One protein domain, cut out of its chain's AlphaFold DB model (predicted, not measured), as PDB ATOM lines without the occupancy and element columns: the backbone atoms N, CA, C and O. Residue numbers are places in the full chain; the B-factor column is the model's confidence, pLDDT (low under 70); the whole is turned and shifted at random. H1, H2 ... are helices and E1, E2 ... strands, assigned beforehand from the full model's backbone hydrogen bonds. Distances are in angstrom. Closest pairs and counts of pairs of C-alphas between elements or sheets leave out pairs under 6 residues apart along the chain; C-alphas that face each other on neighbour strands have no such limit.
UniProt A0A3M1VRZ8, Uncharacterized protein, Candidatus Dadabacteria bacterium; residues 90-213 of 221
ATOM      1  N   ILE A  90     398.754 143.941 295.436       91.12
ATOM      2  CA  ILE A  90     399.174 144.947 296.411       91.12
ATOM      3  C   ILE A  90     399.661 144.202 297.659       91.12
ATOM      4  O   ILE A  90     398.889 143.416 298.202       91.12
ATOM      5  N   PRO A  91     400.910 144.387 298.117       92.75
ATOM      6  CA  PRO A  91     401.401 143.699 299.307       92.75
ATOM      7  C   PRO A  91     400.605 144.122 300.550       92.75
ATOM      8  O   PRO A  91     400.302 145.306 300.728       92.75
ATOM      9  N   ILE A  92     400.259 143.146 301.392       95.12
ATOM     10  CA  ILE A  92     399.565 143.369 302.664       95.12
ATOM     11  C   ILE A  92     400.613 143.517 303.762       95.12
ATOM     12  O   ILE A  92     401.528 142.703 303.864       95.12
ATOM     13  N   ILE A  93     400.462 144.554 304.581       94.56
ATOM     14  CA  ILE A  93     401.298 144.799 305.758       94.56
ATOM     15  C   ILE A  93     400.678 144.097 306.965       94.56
ATOM     16  O   ILE A  93     401.351 143.333 307.653       94.56
ATOM     17  N   ALA A  94     399.390 144.340 307.201       95.31
ATOM     18  CA  ALA A  94     398.655 143.782 308.323       95.31
ATOM     19  C   ALA A  94     397.168 143.631 307.994       95.31
ATOM     20  O   ALA A  94     396.637 144.270 307.081       95.31
ATOM     21  N   ILE A  95     396.492 142.780 308.763       95.31
ATOM     22  CA  ILE A  95     395.036 142.660 308.739       95.31
ATOM     23  C   ILE A  95     394.445 143.065 310.088       95.31
ATOM     24  O   ILE A  95     394.824 142.560 311.147       95.31
ATOM     25  N   SER A  96     393.495 143.980 310.014       94.81
ATOM     26  CA  SER A  96     392.739 144.563 311.114       94.81
ATOM     27  C   SER A  96     391.256 144.220 310.922       94.81
ATOM     28  O   SER A  96     390.824 143.844 309.825       94.81
ATOM     29  N   ALA A  97     390.451 144.301 311.978       94.50
ATOM     30  CA  ALA A  97     389.031 143.964 311.878       94.50
ATOM     31  C   ALA A  97     388.163 144.751 312.855       94.50
ATOM     32  O   ALA A  97     388.556 144.967 313.996       94.50
ATOM     33  N   VAL A  98     386.950 145.103 312.433       93.44
ATOM     34  CA  VAL A  98     385.875 145.567 313.318       93.44
ATOM     35  C   VAL A  98     384.828 144.466 313.397       93.44
ATOM     36  O   VAL A  98     384.219 144.096 312.389       93.44
ATOM     37  N   LEU A  99     384.636 143.925 314.596       92.44
ATOM     38  CA  LEU A  99     383.772 142.779 314.843       92.44
ATOM     39  C   LEU A  99     382.717 143.128 315.888       92.44
ATOM     40  O   LEU A  99     383.024 143.641 316.964       92.44
ATOM     41  N   ASN A 100     381.464 142.797 315.589       90.44
ATOM     42  CA  ASN A 100     380.387 142.857 316.564       90.44
ATOM     43  C   ASN A 100     380.593 141.768 317.623       90.44
ATOM     44  O   ASN A 100     380.422 140.586 317.334       90.44
ATOM     45  N   ALA A 101     380.936 142.178 318.840       89.44
ATOM     46  CA  ALA A 101     381.099 141.304 319.989       89.44
ATOM     47  C   ALA A 101     379.777 141.040 320.727       89.44
ATOM     48  O   ALA A 101     379.705 140.091 321.500       89.44
ATOM     49  N   ALA A 102     378.708 141.811 320.491       87.69
ATOM     50  CA  ALA A 102     377.412 141.552 321.129       87.69
ATOM     51  C   ALA A 102     376.824 140.181 320.738       87.69
ATOM     52  O   ALA A 102     376.139 139.548 321.543       87.69
ATOM     53  N   ASP A 103     377.132 139.699 319.530       88.44
ATOM     54  CA  ASP A 103     376.862 138.328 319.097       88.44
ATOM     55  C   ASP A 103     378.131 137.474 319.241       88.44
ATOM     56  O   ASP A 103     379.072 137.572 318.453       88.44
ATOM     57  N   ARG A 104     378.150 136.613 320.266       85.56
ATOM     58  CA  ARG A 104     379.322 135.789 320.604       85.56
ATOM     59  C   ARG A 104     379.712 134.820 319.498       85.56
ATOM     60  O   ARG A 104     380.901 134.574 319.301       85.56
ATOM     61  N   GLN A 105     378.719 134.218 318.848       87.75
ATOM     62  CA  GLN A 105     378.967 133.199 317.840       87.75
ATOM     63  C   GLN A 105     379.542 133.862 316.593       87.75
ATOM     64  O   GLN A 105     380.626 133.482 316.157       87.75
ATOM     65  N   HIS A 106     378.888 134.922 316.118       88.06
ATOM     66  CA  HIS A 106     379.371 135.733 315.005       88.06
ATOM     67  C   HIS A 106     380.790 136.271 315.264       88.06
ATOM     68  O   HIS A 106     381.668 136.175 314.407       88.06
ATOM     69  N   PHE A 107     381.049 136.802 316.464       89.75
ATOM     70  CA  PHE A 107     382.378 137.272 316.859       89.75
ATOM     71  C   PHE A 107     383.430 136.162 316.783       89.75
ATOM     72  O   PHE A 107     384.475 136.344 316.164       89.75
ATOM     73  N   SER A 108     383.156 135.010 317.400       88.44
ATOM     74  CA  SER A 108     384.091 133.885 317.447       88.44
ATOM     75  C   SER A 108     384.370 133.308 316.059       88.44
ATOM     76  O   SER A 108     385.516 132.998 315.742       88.44
ATOM     77  N   GLU A 109     383.346 133.160 315.220       91.31
ATOM     78  CA  GLU A 109     383.488 132.652 313.852       91.31
ATOM     79  C   GLU A 109     384.420 133.544 313.023       91.31
ATOM     80  O   GLU A 109     385.401 133.058 312.455       91.31
ATOM     81  N   HIS A 110     384.183 134.854 313.028       93.44
ATOM     82  CA  HIS A 110     384.987 135.792 312.248       93.44
ATOM     83  C   HIS A 110     386.366 136.067 312.852       93.44
ATOM     84  O   HIS A 110     387.335 136.247 312.117       93.44
ATOM     85  N   LEU A 111     386.509 136.032 314.176       92.19
ATOM     86  CA  LEU A 111     387.823 136.127 314.805       92.19
ATOM     87  C   LEU A 111     388.705 134.929 314.430       92.19
ATOM     88  O   LEU A 111     389.872 135.111 314.089       92.19
ATOM     89  N   ASN A 112     388.153 133.713 314.444       91.56
ATOM     90  CA  ASN A 112     388.888 132.527 314.006       91.56
ATOM     91  C   ASN A 112     389.209 132.586 312.511       91.56
ATOM     92  O   ASN A 112     390.328 132.266 312.129       91.56
ATOM     93  N   GLU A 113     388.287 133.067 311.674       93.69
ATOM     94  CA  GLU A 113     388.562 133.288 310.252       93.69
ATOM     95  C   GLU A 113     389.741 134.247 310.029       93.69
ATOM     96  O   GLU A 113     390.622 133.962 309.210       93.69
ATOM     97  N   LEU A 114     389.776 135.366 310.758       94.31
ATOM     98  CA  LEU A 114     390.877 136.325 310.704       94.31
ATOM     99  C   LEU A 114     392.195 135.651 311.091       94.31
ATOM    100  O   LEU A 114     393.200 135.802 310.395       94.31
ATOM    101  N   ILE A 115     392.181 134.882 312.181       93.25
ATOM    102  CA  ILE A 115     393.368 134.194 312.687       93.25
ATOM    103  C   ILE A 115     393.867 133.164 311.692       93.25
ATOM    104  O   ILE A 115     395.044 133.188 311.340       93.25
ATOM    105  N   ASP A 116     392.989 132.291 311.217       93.38
ATOM    106  CA  ASP A 116     393.333 131.244 310.263       93.38
ATOM    107  C   ASP A 116     393.881 131.852 308.974       93.38
ATOM    108  O   ASP A 116     394.866 131.359 308.425       93.38
ATOM    109  N   THR A 117     393.305 132.966 308.524       93.75
ATOM    110  CA  THR A 117     393.789 133.704 307.356       93.75
ATOM    111  C   THR A 117     395.188 134.271 307.601       93.75
ATOM    112  O   THR A 117     396.099 133.978 306.826       93.75
ATOM    113  N   ALA A 118     395.412 135.009 308.692       93.56
ATOM    114  CA  ALA A 118     396.744 135.526 309.018       93.56
ATOM    115  C   ALA A 118     397.780 134.410 309.199       93.56
ATOM    116  O   ALA A 118     398.907 134.544 308.739       93.56
ATOM    117  N   VAL A 119     397.421 133.287 309.835       92.69
ATOM    118  CA  VAL A 119     398.310 132.120 309.957       92.69
ATOM    119  C   VAL A 119     398.647 131.534 308.592       92.69
ATOM    120  O   VAL A 119     399.812 131.242 308.342       92.69
ATOM    121  N   THR A 120     397.649 131.348 307.732       94.00
ATOM    122  CA  THR A 120     397.811 130.670 306.439       94.00
ATOM    123  C   THR A 120     398.708 131.456 305.489       94.00
ATOM    124  O   THR A 120     399.501 130.856 304.767       94.00
ATOM    125  N   TYR A 121     398.584 132.784 305.490       94.25
ATOM    126  CA  TYR A 121     399.313 133.671 304.579       94.25
ATOM    127  C   TYR A 121     400.492 134.400 305.243       94.25
ATOM    128  O   TYR A 121     401.056 135.298 304.629       94.25
ATOM    129  N   ASP A 122     400.848 134.016 306.474       93.50
ATOM    130  CA  ASP A 122     401.915 134.621 307.285       93.50
ATOM    131  C   ASP A 122     401.813 136.155 307.399       93.50
ATOM    132  O   ASP A 122     402.777 136.893 307.211       93.50
ATOM    133  N   LEU A 123     400.602 136.642 307.682       93.19
ATOM    134  CA  LEU A 123     400.307 138.070 307.803       93.19
ATOM    135  C   LEU A 123     400.361 138.527 309.261       93.19
ATOM    136  O   LEU A 123     399.979 137.794 310.182       93.19
ATOM    137  N   ALA A 124     400.776 139.777 309.460       94.44
ATOM    138  CA  ALA A 124     400.672 140.438 310.751       94.44
ATOM    139  C   ALA A 124     399.213 140.795 311.067       94.44
ATOM    140  O   ALA A 124     398.398 141.048 310.174       94.44
ATOM    141  N   PHE A 125     398.896 140.854 312.355       95.56
ATOM    142  CA  PHE A 125     397.653 141.461 312.816       95.56
ATOM    143  C   PHE A 125     397.898 142.935 313.109       95.56
ATOM    144  O   PHE A 125     398.921 143.281 313.698       95.56
ATOM    145  N   GLY A 126     396.944 143.781 312.737       93.50
ATOM    146  CA  GLY A 126     396.854 145.132 313.272       93.50
ATOM    147  C   GLY A 126     395.907 145.159 314.471       93.50
ATOM    148  O   GLY A 126     396.019 144.346 315.396       93.50
ATOM    149  N   SER A 127     394.950 146.081 314.439       92.94
ATOM    150  CA  SER A 127     393.981 146.297 315.510       92.94
ATOM    151  C   SER A 127     392.680 145.528 315.255       92.94
ATOM    152  O   SER A 127     392.057 145.622 314.192       92.94
ATOM    153  N   ILE A 128     392.235 144.779 316.261       92.75
ATOM    154  CA  ILE A 128     390.949 144.079 316.264       92.75
ATOM    155  C   ILE A 128     390.011 144.809 317.221       92.75
ATOM    156  O   ILE A 128     390.149 144.727 318.439       92.75
ATOM    157  N   TYR A 129     389.043 145.518 316.663       91.81
ATOM    158  CA  TYR A 129     388.050 146.292 317.393       91.81
ATOM    159  C   TYR A 129     386.842 145.408 317.708       91.81
ATOM    160  O   TYR A 129     386.048 145.076 316.824       91.81
ATOM    161  N   ALA A 130     386.698 145.021 318.971       91.12
ATOM    162  CA  ALA A 130     385.533 144.312 319.477       91.12
ATOM    163  C   ALA A 130     384.474 145.327 319.921       91.12
ATOM    164  O   ALA A 130     384.688 146.063 320.881       91.12
ATOM    165  N   VAL A 131     383.344 145.385 319.215       89.75
ATOM    166  CA  VAL A 131     382.307 146.405 319.426       89.75
ATOM    167  C   VAL A 131     381.084 145.820 320.120       89.75
ATOM    168  O   VAL A 131     380.549 144.797 319.698       89.75
ATOM    169  N   GLY A 132     380.585 146.508 321.145       81.88
ATOM    170  CA  GLY A 132     379.277 146.226 321.745       81.88
ATOM    171  C   GLY A 132     379.285 145.192 322.871       81.88
ATOM    172  O   GLY A 132     378.224 144.907 323.428       81.88
ATOM    173  N   TRP A 133     380.448 144.655 323.257       73.44
ATOM    174  CA  TRP A 133     380.559 143.802 324.439       73.44
ATOM    175  C   TRP A 133     381.977 143.734 325.018       73.44
ATOM    176  O   TRP A 133     382.943 143.584 324.278       73.44
ATOM    177  N   ASN A 134     382.079 143.733 326.356       74.50
ATOM    178  CA  ASN A 134     383.342 143.526 327.058       74.50
ATOM    179  C   ASN A 134     383.793 142.063 326.980       74.50
ATOM    180  O   ASN A 134     383.390 141.210 327.780       74.50
ATOM    181  N   ILE A 135     384.662 141.797 326.013       72.00
ATOM    182  CA  ILE A 135     385.191 140.470 325.695       72.00
ATOM    183  C   ILE A 135     386.056 139.862 326.812       72.00
ATOM    184  O   ILE A 135     386.107 138.642 326.960       72.00
ATOM    185  N   PHE A 136     386.704 140.685 327.640       67.69
ATOM    186  CA  PHE A 136     387.675 140.217 328.638       67.69
ATOM    187  C   PHE A 136     387.034 139.731 329.941       67.69
ATOM    188  O   PHE A 136     387.678 139.032 330.721       67.69
ATOM    189  N   LYS A 137     385.765 140.063 330.188       67.12
ATOM    190  CA  LYS A 137     385.061 139.665 331.415       67.12
ATOM    191  C   LYS A 137     384.483 138.250 331.385       67.12
ATOM    192  O   LYS A 137     384.038 137.776 332.428       67.12
ATOM    193  N   HIS A 138     384.433 137.585 330.227       56.56
ATOM    194  CA  HIS A 138     383.462 136.500 330.049       56.56
ATOM    195  C   HIS A 138     383.925 135.230 329.328       56.56
ATOM    196  O   HIS A 138     383.101 134.323 329.199       56.56
ATOM    197  N   SER A 139     385.187 135.085 328.910       61.59
ATOM    198  CA  SER A 139     385.659 133.769 328.460       61.59
ATOM    199  C   SER A 139     387.164 133.549 328.621       61.59
ATOM    200  O   SER A 139     387.998 134.359 328.224       61.59
ATOM    201  N   SER A 140     387.509 132.391 329.185       66.88
ATOM    202  CA  SER A 140     388.859 131.815 329.157       66.88
ATOM    203  C   SER A 140     389.336 131.558 327.726       66.88
ATOM    204  O   SER A 140     390.521 131.687 327.427       66.88
ATOM    205  N   ASP A 141     388.407 131.240 326.826       67.00
ATOM    206  CA  ASP A 141     388.718 130.839 325.454       67.00
ATOM    207  C   ASP A 141     389.264 132.008 324.626       67.00
ATOM    208  O   ASP A 141     390.175 131.827 323.817       67.00
ATOM    209  N   LEU A 142     388.797 133.235 324.891       72.00
ATOM    210  CA  LEU A 142     389.333 134.431 324.242       72.00
ATOM    211  C   LEU A 142     390.736 134.790 324.727       72.00
ATOM    212  O   LEU A 142     391.467 135.427 323.977       72.00
ATOM    213  N   GLN A 143     391.158 134.355 325.919       74.38
ATOM    214  CA  GLN A 143     392.516 134.630 326.401       74.38
ATOM    215  C   GLN A 143     393.565 133.905 325.554       74.38
ATOM    216  O   GLN A 143     394.543 134.513 325.128       74.38
ATOM    217  N   ASN A 144     393.332 132.629 325.232       78.94
ATOM    218  CA  ASN A 144     394.230 131.863 324.363       78.94
ATOM    219  C   ASN A 144     394.292 132.455 322.952       78.94
ATOM    220  O   ASN A 144     395.361 132.532 322.343       78.94
ATOM    221  N   THR A 145     393.149 132.905 322.440       81.88
ATOM    222  CA  THR A 145     393.063 133.588 321.150       81.88
ATOM    223  C   THR A 145     393.797 134.930 321.164       81.88
ATOM    224  O   THR A 145     394.584 135.208 320.258       81.88
ATOM    225  N   ALA A 146     393.625 135.725 322.219       81.50
ATOM    226  CA  ALA A 146     394.330 136.987 322.401       81.50
ATOM    227  C   ALA A 146     395.847 136.789 322.438       81.50
ATOM    228  O   ALA A 146     396.570 137.538 321.788       81.50
ATOM    229  N   ILE A 147     396.333 135.740 323.108       83.44
ATOM    230  CA  ILE A 147     397.764 135.406 323.127       83.44
ATOM    231  C   ILE A 147     398.293 135.162 321.707       83.44
ATOM    232  O   ILE A 147     399.367 135.659 321.378       83.44
ATOM    233  N   LYS A 148     397.553 134.449 320.843       85.69
ATOM    234  CA  LYS A 148     397.974 134.210 319.447       85.69
ATOM    235  C   LYS A 148     398.085 135.503 318.637       85.69
ATOM    236  O   LYS A 148     399.003 135.637 317.831       85.69
ATOM    237  N   ILE A 149     397.156 136.430 318.847       89.06
ATOM    238  CA  ILE A 149     397.129 137.730 318.166       89.06
ATOM    239  C   ILE A 149     398.289 138.604 318.651       89.06
ATOM    240  O   ILE A 149     399.085 139.081 317.842       89.06
ATOM    241  N   ILE A 150     398.446 138.728 319.970       87.06
ATOM    242  CA  ILE A 150     399.497 139.533 320.608       87.06
ATOM    243  C   ILE A 150     400.890 139.001 320.263       87.06
ATOM    244  O   ILE A 150     401.793 139.779 319.965       87.06
ATOM    245  N   ALA A 151     401.076 137.677 320.234       86.19
ATOM    246  CA  ALA A 151     402.349 137.058 319.858       86.19
ATOM    247  C   ALA A 151     402.801 137.409 318.429       86.19
ATOM    248  O   ALA A 151     403.979 137.272 318.107       86.19
ATOM    249  N   ARG A 152     401.878 137.872 317.578       87.94
ATOM    250  CA  ARG A 152     402.132 138.339 316.210       87.94
ATOM    251  C   ARG A 152     402.061 139.858 316.054       87.94
ATOM    252  O   ARG A 152     401.977 140.351 314.935       87.94
ATOM    253  N   GLY A 153     402.113 140.589 317.165       86.88
ATOM    254  CA  GLY A 153     402.140 142.051 317.184       86.88
ATOM    255  C   GLY A 153     400.774 142.721 317.045       86.88
ATOM    256  O   GLY A 153     400.729 143.943 316.972       86.88
ATOM    257  N   GLY A 154     399.684 141.949 317.033       90.94
ATOM    258  CA  GLY A 154     398.335 142.501 317.002       90.94
ATOM    259  C   GLY A 154     397.834 142.944 318.366       90.94
ATOM    260  O   GLY A 154     398.362 142.567 319.415       90.94
ATOM    261  N   GLU A 155     396.730 143.675 318.347       91.06
ATOM    262  CA  GLU A 155     396.020 144.102 319.547       91.06
ATOM    263  C   GLU A 155     394.522 143.830 319.427       91.06
ATOM    264  O   GLU A 155     393.947 143.856 318.338       91.06
ATOM    265  N   ILE A 156     393.879 143.570 320.566       88.56
ATOM    266  CA  ILE A 156     392.423 143.494 320.652       88.56
ATOM    267  C   ILE A 156     391.954 144.628 321.549       88.56
ATOM    268  O   ILE A 156     392.344 144.712 322.715       88.56
ATOM    269  N   LEU A 157     391.103 145.480 320.997       88.19
ATOM    270  CA  LEU A 157     390.591 146.667 321.653       88.19
ATOM    271  C   LEU A 157     389.093 146.499 321.905       88.19
ATOM    272  O   LEU A 157     388.323 146.227 320.987       88.19
ATOM    273  N   ASP A 158     388.689 146.668 323.160       86.62
ATOM    274  CA  ASP A 158     387.288 146.635 323.588       86.62
ATOM    275  C   ASP A 158     386.673 148.031 323.440       86.62
ATOM    276  O   ASP A 158     387.125 148.990 324.073       86.62
ATOM    277  N   TYR A 159     385.657 148.143 322.588       82.19
ATOM    278  CA  TYR A 159     384.964 149.385 322.281       82.19
ATOM    279  C   TYR A 159     383.455 149.261 322.529       82.19
ATOM    280  O   TYR A 159     382.789 148.302 322.139       82.19
ATOM    281  N   GLY A 160     382.869 150.305 323.121       77.94
ATOM    282  CA  GLY A 160     381.411 150.420 323.231       77.94
ATOM    283  C   GLY A 160     380.729 150.721 321.890       77.94
ATOM    284  O   GLY A 160     379.579 150.341 321.685       77.94
ATOM    285  N   SER A 161     381.441 151.375 320.973       78.94
ATOM    286  CA  SER A 161     380.951 151.824 319.667       78.94
ATOM    287  C   SER A 161     382.029 151.670 318.596       78.94
ATOM    288  O   SER A 161     383.212 151.594 318.910       78.94
ATOM    289  N   VAL A 162     381.621 151.639 317.328       82.69
ATOM    290  CA  VAL A 162     382.551 151.623 316.188       82.69
ATOM    291  C   VAL A 162     383.547 152.793 316.302       82.69
ATOM    292  O   VAL A 162     383.109 153.898 316.628       82.69
ATOM    293  N   PRO A 163     384.857 152.583 316.057       79.00
ATOM    294  CA  PRO A 163     385.835 153.669 316.061       79.00
ATOM    295  C   PRO A 163     385.526 154.719 314.988       79.00
ATOM    296  O   PRO A 163     385.283 154.362 313.838       79.00
ATOM    297  N   ASP A 164     385.619 156.007 315.333       81.12
ATOM    298  CA  ASP A 164     385.327 157.123 314.413       81.12
ATOM    299  C   ASP A 164     386.204 157.120 313.147       81.12
ATOM    300  O   ASP A 164     385.811 157.647 312.106       81.12
ATOM    301  N   GLU A 165     387.391 156.508 313.228       79.31
ATOM    302  CA  GLU A 165     388.328 156.353 312.110       79.31
ATOM    303  C   GLU A 165     387.740 155.518 310.956       79.31
ATOM    304  O   GLU A 165     388.078 155.747 309.793       79.31
ATOM    305  N   TYR A 166     386.806 154.607 311.252       77.88
ATOM    306  CA  TYR A 166     386.187 153.728 310.264       77.88
ATOM    307  C   TYR A 166     384.668 153.952 310.236       77.88
ATOM    308  O   TYR A 166     383.971 153.529 311.157       77.88
ATOM    309  N   PRO A 167     384.097 154.554 309.173       76.06
ATOM    310  CA  PRO A 167     382.656 154.788 309.059       76.06
ATOM    311  C   PRO A 167     381.898 153.506 308.658       76.06
ATOM    312  O   PRO A 167     381.140 153.499 307.687       76.06
ATOM    313  N   VAL A 168     382.135 152.414 309.385       79.94
ATOM    314  CA  VAL A 168     381.608 151.080 309.090       79.94
ATOM    315  C   VAL A 168     380.208 150.902 309.658       79.94
ATOM    316  O   VAL A 168     379.888 151.359 310.757       79.94
ATOM    317  N   LYS A 169     379.350 150.241 308.884       82.25
ATOM    318  CA  LYS A 169     377.941 150.005 309.231       82.25
ATOM    319  C   LYS A 169     377.648 148.539 309.488       82.25
ATOM    320  O   LYS A 169     376.667 148.233 310.164       82.25
ATOM    321  N   LEU A 170     378.452 147.646 308.917       85.00
ATOM    322  CA  LEU A 170     378.222 146.211 308.972       85.00
ATOM    323  C   LEU A 170     379.371 145.478 309.670       85.00
ATOM    324  O   LEU A 170     380.493 145.964 309.783       85.00
ATOM    325  N   SER A 171     379.064 144.276 310.145       86.06
ATOM    326  CA  SER A 171     380.010 143.350 310.759       86.06
ATOM    327  C   SER A 171     379.874 141.991 310.053       86.06
ATOM    328  O   SER A 171     378.741 141.604 309.770       86.06
ATOM    329  N   PRO A 172     380.979 141.277 309.768       91.88
ATOM    330  CA  PRO A 172     382.358 141.692 310.014       91.88
ATOM    331  C   PRO A 172     382.782 142.813 309.059       91.88
ATOM    332  O   PRO A 172     382.267 142.927 307.943       91.88
ATOM    333  N   THR A 173     383.743 143.624 309.494       93.50
ATOM    334  CA  THR A 173     384.498 144.482 308.584       93.50
ATOM    335  C   THR A 173     385.976 144.157 308.666       93.50
ATOM    336  O   THR A 173     386.564 144.207 309.745       93.50
ATOM    337  N   TRP A 174     386.575 143.861 307.516       94.19
ATOM    338  CA  TRP A 174     388.009 143.637 307.381       94.19
ATOM    339  C   TRP A 174     388.701 144.917 306.934       94.19
ATOM    340  O   TRP A 174     388.226 145.600 306.027       94.19
ATOM    341  N   ILE A 175     389.831 145.223 307.553       93.25
ATOM    342  CA  ILE A 175     390.681 146.356 307.205       93.25
ATOM    343  C   ILE A 175     392.020 145.764 306.776       93.25
ATOM    344  O   ILE A 175     392.733 145.168 307.579       93.25
ATOM    345  N   ILE A 176     392.326 145.863 305.489       94.06
ATOM    346  CA  ILE A 176     393.569 145.351 304.916       94.06
ATOM    347  C   ILE A 176     394.520 146.529 304.774       94.06
ATOM    348  O   ILE A 176     394.321 147.394 303.919       94.06
ATOM    349  N   GLU A 177     395.537 146.557 305.625       93.44
ATOM    350  CA  GLU A 177     396.552 147.602 305.638       93.44
ATOM    351  C   GLU A 177     397.583 147.289 304.553       93.44
ATOM    352  O   GLU A 177     398.179 146.206 304.524       93.44
ATOM    353  N   THR A 178     397.786 148.223 303.629       92.50
ATOM    354  CA  THR A 178     398.739 148.072 302.522       92.50
ATOM    355  C   THR A 178     399.659 149.280 302.437       92.50
ATOM    356  O   THR A 178     399.363 150.345 302.976       92.50
ATOM    357  N   GLU A 179     400.749 149.172 301.677       87.62
ATOM    358  CA  GLU A 179     401.638 150.318 301.416       87.62
ATOM    359  C   GLU A 179     400.929 151.495 300.724       87.62
ATOM    360  O   GLU A 179     401.403 152.630 300.769       87.62
ATOM    361  N   LYS A 180     399.784 151.241 300.079       87.06
ATOM    362  CA  LYS A 180     398.973 152.258 299.398       87.06
ATOM    363  C   LYS A 180     397.890 152.867 300.296       87.06
ATOM    364  O   LYS A 180     397.163 153.749 299.838       87.06
ATOM    365  N   GLY A 181     397.788 152.413 301.542       89.12
ATOM    366  CA  GLY A 181     396.735 152.760 302.492       89.12
ATOM    367  C   GLY A 181     395.769 151.605 302.749       89.12
ATOM    368  O   GLY A 181     395.954 150.487 302.262       89.12
ATOM    369  N   ASP A 182     394.731 151.902 303.523       89.88
ATOM    370  CA  ASP A 182     393.830 150.887 304.057       89.88
ATOM    371  C   ASP A 182     392.675 150.586 303.106       89.88
ATOM    372  O   ASP A 182     392.040 151.483 302.538       89.88
ATOM    373  N   ILE A 183     392.375 149.300 302.962       90.81
ATOM    374  CA  ILE A 183     391.251 148.802 302.174       90.81
ATOM    375  C   ILE A 183     390.207 148.241 303.134       90.81
ATOM    376  O   ILE A 183     390.462 147.270 303.843       90.81
ATOM    377  N   VAL A 184     389.018 148.844 303.134       90.25
ATOM    378  CA  VAL A 184     387.912 148.467 304.024       90.25
ATOM    379  C   VAL A 184     386.914 147.577 303.283       90.25
ATOM    380  O   VAL A 184     386.372 147.967 302.246       90.25
ATOM    381  N   LEU A 185     386.658 146.389 303.827       89.75
ATOM    382  CA  LEU A 185     385.758 145.374 303.278       89.75
ATOM    383  C   LEU A 185     384.628 145.077 304.274       89.75
ATOM    384  O   LEU A 185     384.803 144.312 305.221       89.75
ATOM    385  N   GLU A 186     383.461 145.686 304.060       88.56
ATOM    386  CA  GLU A 186     382.287 145.527 304.933       88.56
ATOM    387  C   GLU A 186     381.364 144.398 304.474       88.56
ATOM    388  O   GLU A 186     380.971 144.365 303.304       88.56
ATOM    389  N   ALA A 187     380.964 143.519 305.404       77.69
ATOM    390  CA  ALA A 187     380.036 142.401 305.173       77.69
ATOM    391  C   ALA A 187     380.359 141.574 303.922       77.69
ATOM    392  O   ALA A 187     379.484 140.987 303.276       77.69
ATOM    393  N   THR A 188     381.630 141.551 303.546       70.44
ATOM    394  CA  THR A 188     382.092 140.737 302.442       70.44
ATOM    395  C   THR A 188     382.137 139.286 302.893       70.44
ATOM    396  O   THR A 188     382.297 138.998 304.078       70.44
ATOM    397  N   GLY A 189     382.010 138.363 301.938       74.44
ATOM    398  CA  GLY A 189     382.222 136.942 302.202       74.44
ATOM    399  C   GLY A 189     383.649 136.637 302.694       74.44
ATOM    400  O   GLY A 189     384.390 137.541 303.077       74.44
ATOM    401  N   PRO A 190     384.076 135.365 302.641       86.44
ATOM    402  CA  PRO A 190     385.287 134.943 303.329       86.44
ATOM    403  C   PRO A 190     386.538 135.767 302.985       86.44
ATOM    404  O   PRO A 190     386.849 135.914 301.797       86.44
ATOM    405  N   LEU A 191     387.279 136.235 303.994       89.44
ATOM    406  CA  LEU A 191     388.434 137.141 303.862       89.44
ATOM    407  C   LEU A 191     389.497 136.587 302.903       89.44
ATOM    408  O   LEU A 191     390.007 137.294 302.035       89.44
ATOM    409  N   ARG A 192     389.754 135.278 302.984       90.38
ATOM    410  CA  ARG A 192     390.693 134.550 302.113       90.38
ATOM    411  C   ARG A 192     390.456 134.739 300.609       90.38
ATOM    412  O   ARG A 192     391.365 134.510 299.823       90.38
ATOM    413  N   LYS A 193     389.251 135.131 300.175       89.94
ATOM    414  CA  LYS A 193     388.951 135.370 298.749       89.94
ATOM    415  C   LYS A 193     389.705 136.572 298.178       89.94
ATOM    416  O   LYS A 193     389.882 136.644 296.963       89.94
ATOM    417  N   TYR A 194     390.123 137.491 299.040       89.38
ATOM    418  CA  TYR A 194     390.798 138.729 298.665       89.38
ATOM    419  C   TYR A 194     392.321 138.637 298.772       89.38
ATOM    420  O   TYR A 194     393.012 139.588 298.414       89.38
ATOM    421  N   ILE A 195     392.847 137.505 299.245       91.94
ATOM    422  CA  ILE A 195     394.271 137.311 299.514       91.94
ATOM    423  C   ILE A 195     394.811 136.237 298.573       91.94
ATOM    424  O   ILE A 195     394.254 135.146 298.433       91.94
ATOM    425  N   THR A 196     395.892 136.562 297.878       91.19
ATOM    426  CA  THR A 196     396.599 135.637 296.996       91.19
ATOM    427  C   THR A 196     397.474 134.675 297.799       91.19
ATOM    428  O   THR A 196     397.777 134.897 298.965       91.19
ATOM    429  N   SER A 197     397.937 133.592 297.169       91.19
ATOM    430  CA  SER A 197     398.817 132.607 297.822       91.19
ATOM    431  C   SER A 197     400.132 133.188 298.356       91.19
ATOM    432  O   SER A 197     400.737 132.591 299.235       91.19
ATOM    433  N   ASP A 198     400.580 134.318 297.812       91.25
ATOM    434  CA  ASP A 198     401.757 135.083 298.242       91.25
ATOM    435  C   ASP A 198     401.440 136.163 299.295       91.25
ATOM    436  O   ASP A 198     402.272 137.032 299.529       91.25
ATOM    437  N   GLY A 199     400.247 136.154 299.900       91.00
ATOM    438  CA  GLY A 199     399.876 137.100 300.962       91.00
ATOM    439  C   GLY A 199     399.618 138.528 300.472       91.00
ATOM    440  O   GLY A 199     399.585 139.464 301.261       91.00
ATOM    441  N   SER A 200     399.432 138.722 299.164       93.00
ATOM    442  CA  SER A 200     399.077 140.022 298.592       93.00
ATOM    443  C   SER A 200     397.565 140.166 298.452       93.00
ATOM    444  O   SER A 200     396.833 139.196 298.265       93.00
ATOM    445  N   PHE A 201     397.084 141.397 298.491       91.62
ATOM    446  CA  PHE A 201     395.708 141.727 298.190       91.62
ATOM    447  C   PHE A 201     395.462 141.641 296.682       91.62
ATOM    448  O   PHE A 201     396.224 142.187 295.874       91.62
ATOM    449  N   MET A 202     394.379 140.967 296.301       87.38
ATOM    450  CA  MET A 202     393.882 140.920 294.934       87.38
ATOM    451  C   MET A 202     392.658 141.819 294.812       87.38
ATOM    452  O   MET A 202     391.573 141.467 295.277       87.38
ATOM    453  N   ALA A 203     392.811 142.942 294.108       71.06
ATOM    454  CA  ALA A 203     391.667 143.745 293.708       71.06
ATOM    455  C   ALA A 203     390.738 142.898 292.818       71.06
ATOM    456  O   ALA A 203     391.122 142.431 291.741       71.06
ATOM    457  N   THR A 204     389.525 142.646 293.301       67.19
ATOM    458  CA  THR A 204     388.434 142.087 292.502       67.19
ATOM    459  C   THR A 204     387.685 143.223 291.817       67.19
ATOM    460  O   THR A 204     387.534 144.291 292.408       67.19
ATOM    461  N   ASP A 205     387.183 142.981 290.606       59.75
ATOM    462  CA  ASP A 205     386.478 143.985 289.794       59.75
ATOM    463  C   ASP A 205     385.289 144.621 290.562       59.75
ATOM    464  O   ASP A 205     385.039 145.819 290.449       59.75
ATOM    465  N   ASP A 206     384.665 143.866 291.480       56.28
ATOM    466  CA  ASP A 206     383.591 144.323 292.381       56.28
ATOM    467  C   ASP A 206     383.987 145.486 293.323       56.28
ATOM    468  O   ASP A 206     383.124 146.197 293.845       56.28
ATOM    469  N   LEU A 207     385.286 145.684 293.578       56.59
ATOM    470  CA  LEU A 207     385.804 146.776 294.413       56.59
ATOM    471  C   LEU A 207     386.195 148.007 293.587       56.59
ATOM    472  O   LEU A 207     386.177 149.121 294.114       56.59
ATOM    473  N   GLN A 208     386.510 147.830 292.300       48.84
ATOM    474  CA  GLN A 208     386.837 148.938 291.398       48.84
ATOM    475  C   GLN A 208     385.604 149.785 291.077       48.84
ATOM    476  O   GLN A 208     385.696 151.015 291.127       48.84
ATOM    477  N   ASP A 209     384.444 149.149 290.894       45.28
ATOM    478  CA  ASP A 209     383.188 149.818 290.523       45.28
ATOM    479  C   ASP A 209     382.717 150.830 291.596       45.28
ATOM    480  O   ASP A 209     382.220 151.919 291.304       45.28
ATOM    481  N   LYS A 210     382.989 150.545 292.880       48.31
ATOM    482  CA  LYS A 210     382.715 151.480 293.990       48.31
ATOM    483  C   LYS A 210     383.744 152.607 294.117       48.31
ATOM    484  O   LYS A 210     383.422 153.655 294.679       48.31
ATOM    485  N   SER A 211     384.972 152.407 293.636       45.59
ATOM    486  CA  SER A 211     386.029 153.426 293.701       45.59
ATOM    487  C   SER A 211     385.880 154.476 292.600       45.59
ATOM    488  O   SER A 211     386.091 155.663 292.856       45.59
ATOM    489  N   ASP A 212     385.435 154.068 291.409       43.78
ATOM    490  CA  ASP A 212     385.222 154.986 290.294       43.78
ATOM    491  C   ASP A 212     383.896 155.751 290.433       43.78
ATOM    492  O   ASP A 212     383.859 156.944 290.142       43.78
ATOM    493  N   SER A 213     382.871 155.165 291.065       39.28
ATOM    494  CA  SER A 213     381.652 155.899 291.451       39.28
ATOM    495  C   SER A 213     381.902 157.031 292.468       39.28
ATOM    496  O   SER A 213     381.135 157.993 292.522       39.28
TER     497      SER A 213
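This is residues 90 to 213 of the 221 residues of an uncharacterized protein of Candidatus Dadabacteria bacterium (UniProt A0A3M1VRZ8). One strongly twisted sheet of six strands has helices over one face: H1 runs along its long strand E1, with H2 and the short H3 on that same face, which leaves the other face without a named helix. At one end of the longest axis the last helix, H4, lies off the sheet, and residues 208 to 213 stick out. The printed part has 124 residues, with four named helices and six named strands in the order E1 H1 E2 H2 E3 E4 E5 H3 E6 H4; the class is mixed, helices and strands. The branched sheet has parallel and antiparallel pairs. The whole is compact, with a radius of gyration of the C-alphas of 14.1 A and spans of 43 by 29 by 22 A.

E1, residues 90 to 100, bends by 72 degrees at residue 93 and has three neighbours. On one side are E2, residues 124 to 131, parallel at 20 degrees with N 97 and O 127 3.0 A apart, and E6, residues 200 to 202, antiparallel with N 201 and O 90 2.7 A apart. On the other side is E4, residues 173 to 178, antiparallel at 157 degrees with N 96 and O 175 2.8 A apart. E3, residues 155 to 159, is an edge strand parallel to E2, with N 157 and O 128 2.8 A apart. E5, residues 181 to 186, forms a hairpin with E4, with N 183 and O 176 2.9 A apart. H1, residues 104 to 120, lies over E1 and E2 at a height over the sheet of 9.6 A, and runs along E1 at 12 degrees on the local plane. E1, H1, E2 form a strand-helix-strand unit, two parallel neighbour strands with a helix between, with a right-handed crossover; E2, H2, E3, with H2 at residues 140 to 150, form another, also right-handed. H2 is on the same face, over none of the strands, and is close to H1 but not clearly touching: the closest C-alphas, of Ile 115 and Ile 149, are 7.5 A apart. H3, residues 191 to 194, touches H1, whose residues 113 to 117 alone take part; the closest C-alphas, of Thr 117 and Arg 192, are 6.1 A apart. H4, residues 205 to 212, is not on the sheet. Every O i to N i+4 pair is within hydrogen-bond range in H1, 6 of 7 in H2 and 2 of 4 in H4; H3 is too short for such a pair.

E1 begins at C-alpha 90 (399.174, 144.947, 296.411) and measures 27.6 A. H1 measures 23.8 A, E2 21.2 A and H2 15.7 A. H4 ends at C-alpha 212 (385.222, 154.986, 290.294).

The C-alphas of Ser 140 and Asp 212, 45.4 A apart, are the two farthest apart. The printed part has no cut. The link from E3 to E4, residues 160 to 172, is long. The mean pLDDT of the printed part is 83.8, and residues 136 to 141 and 204 to 213 are under 70.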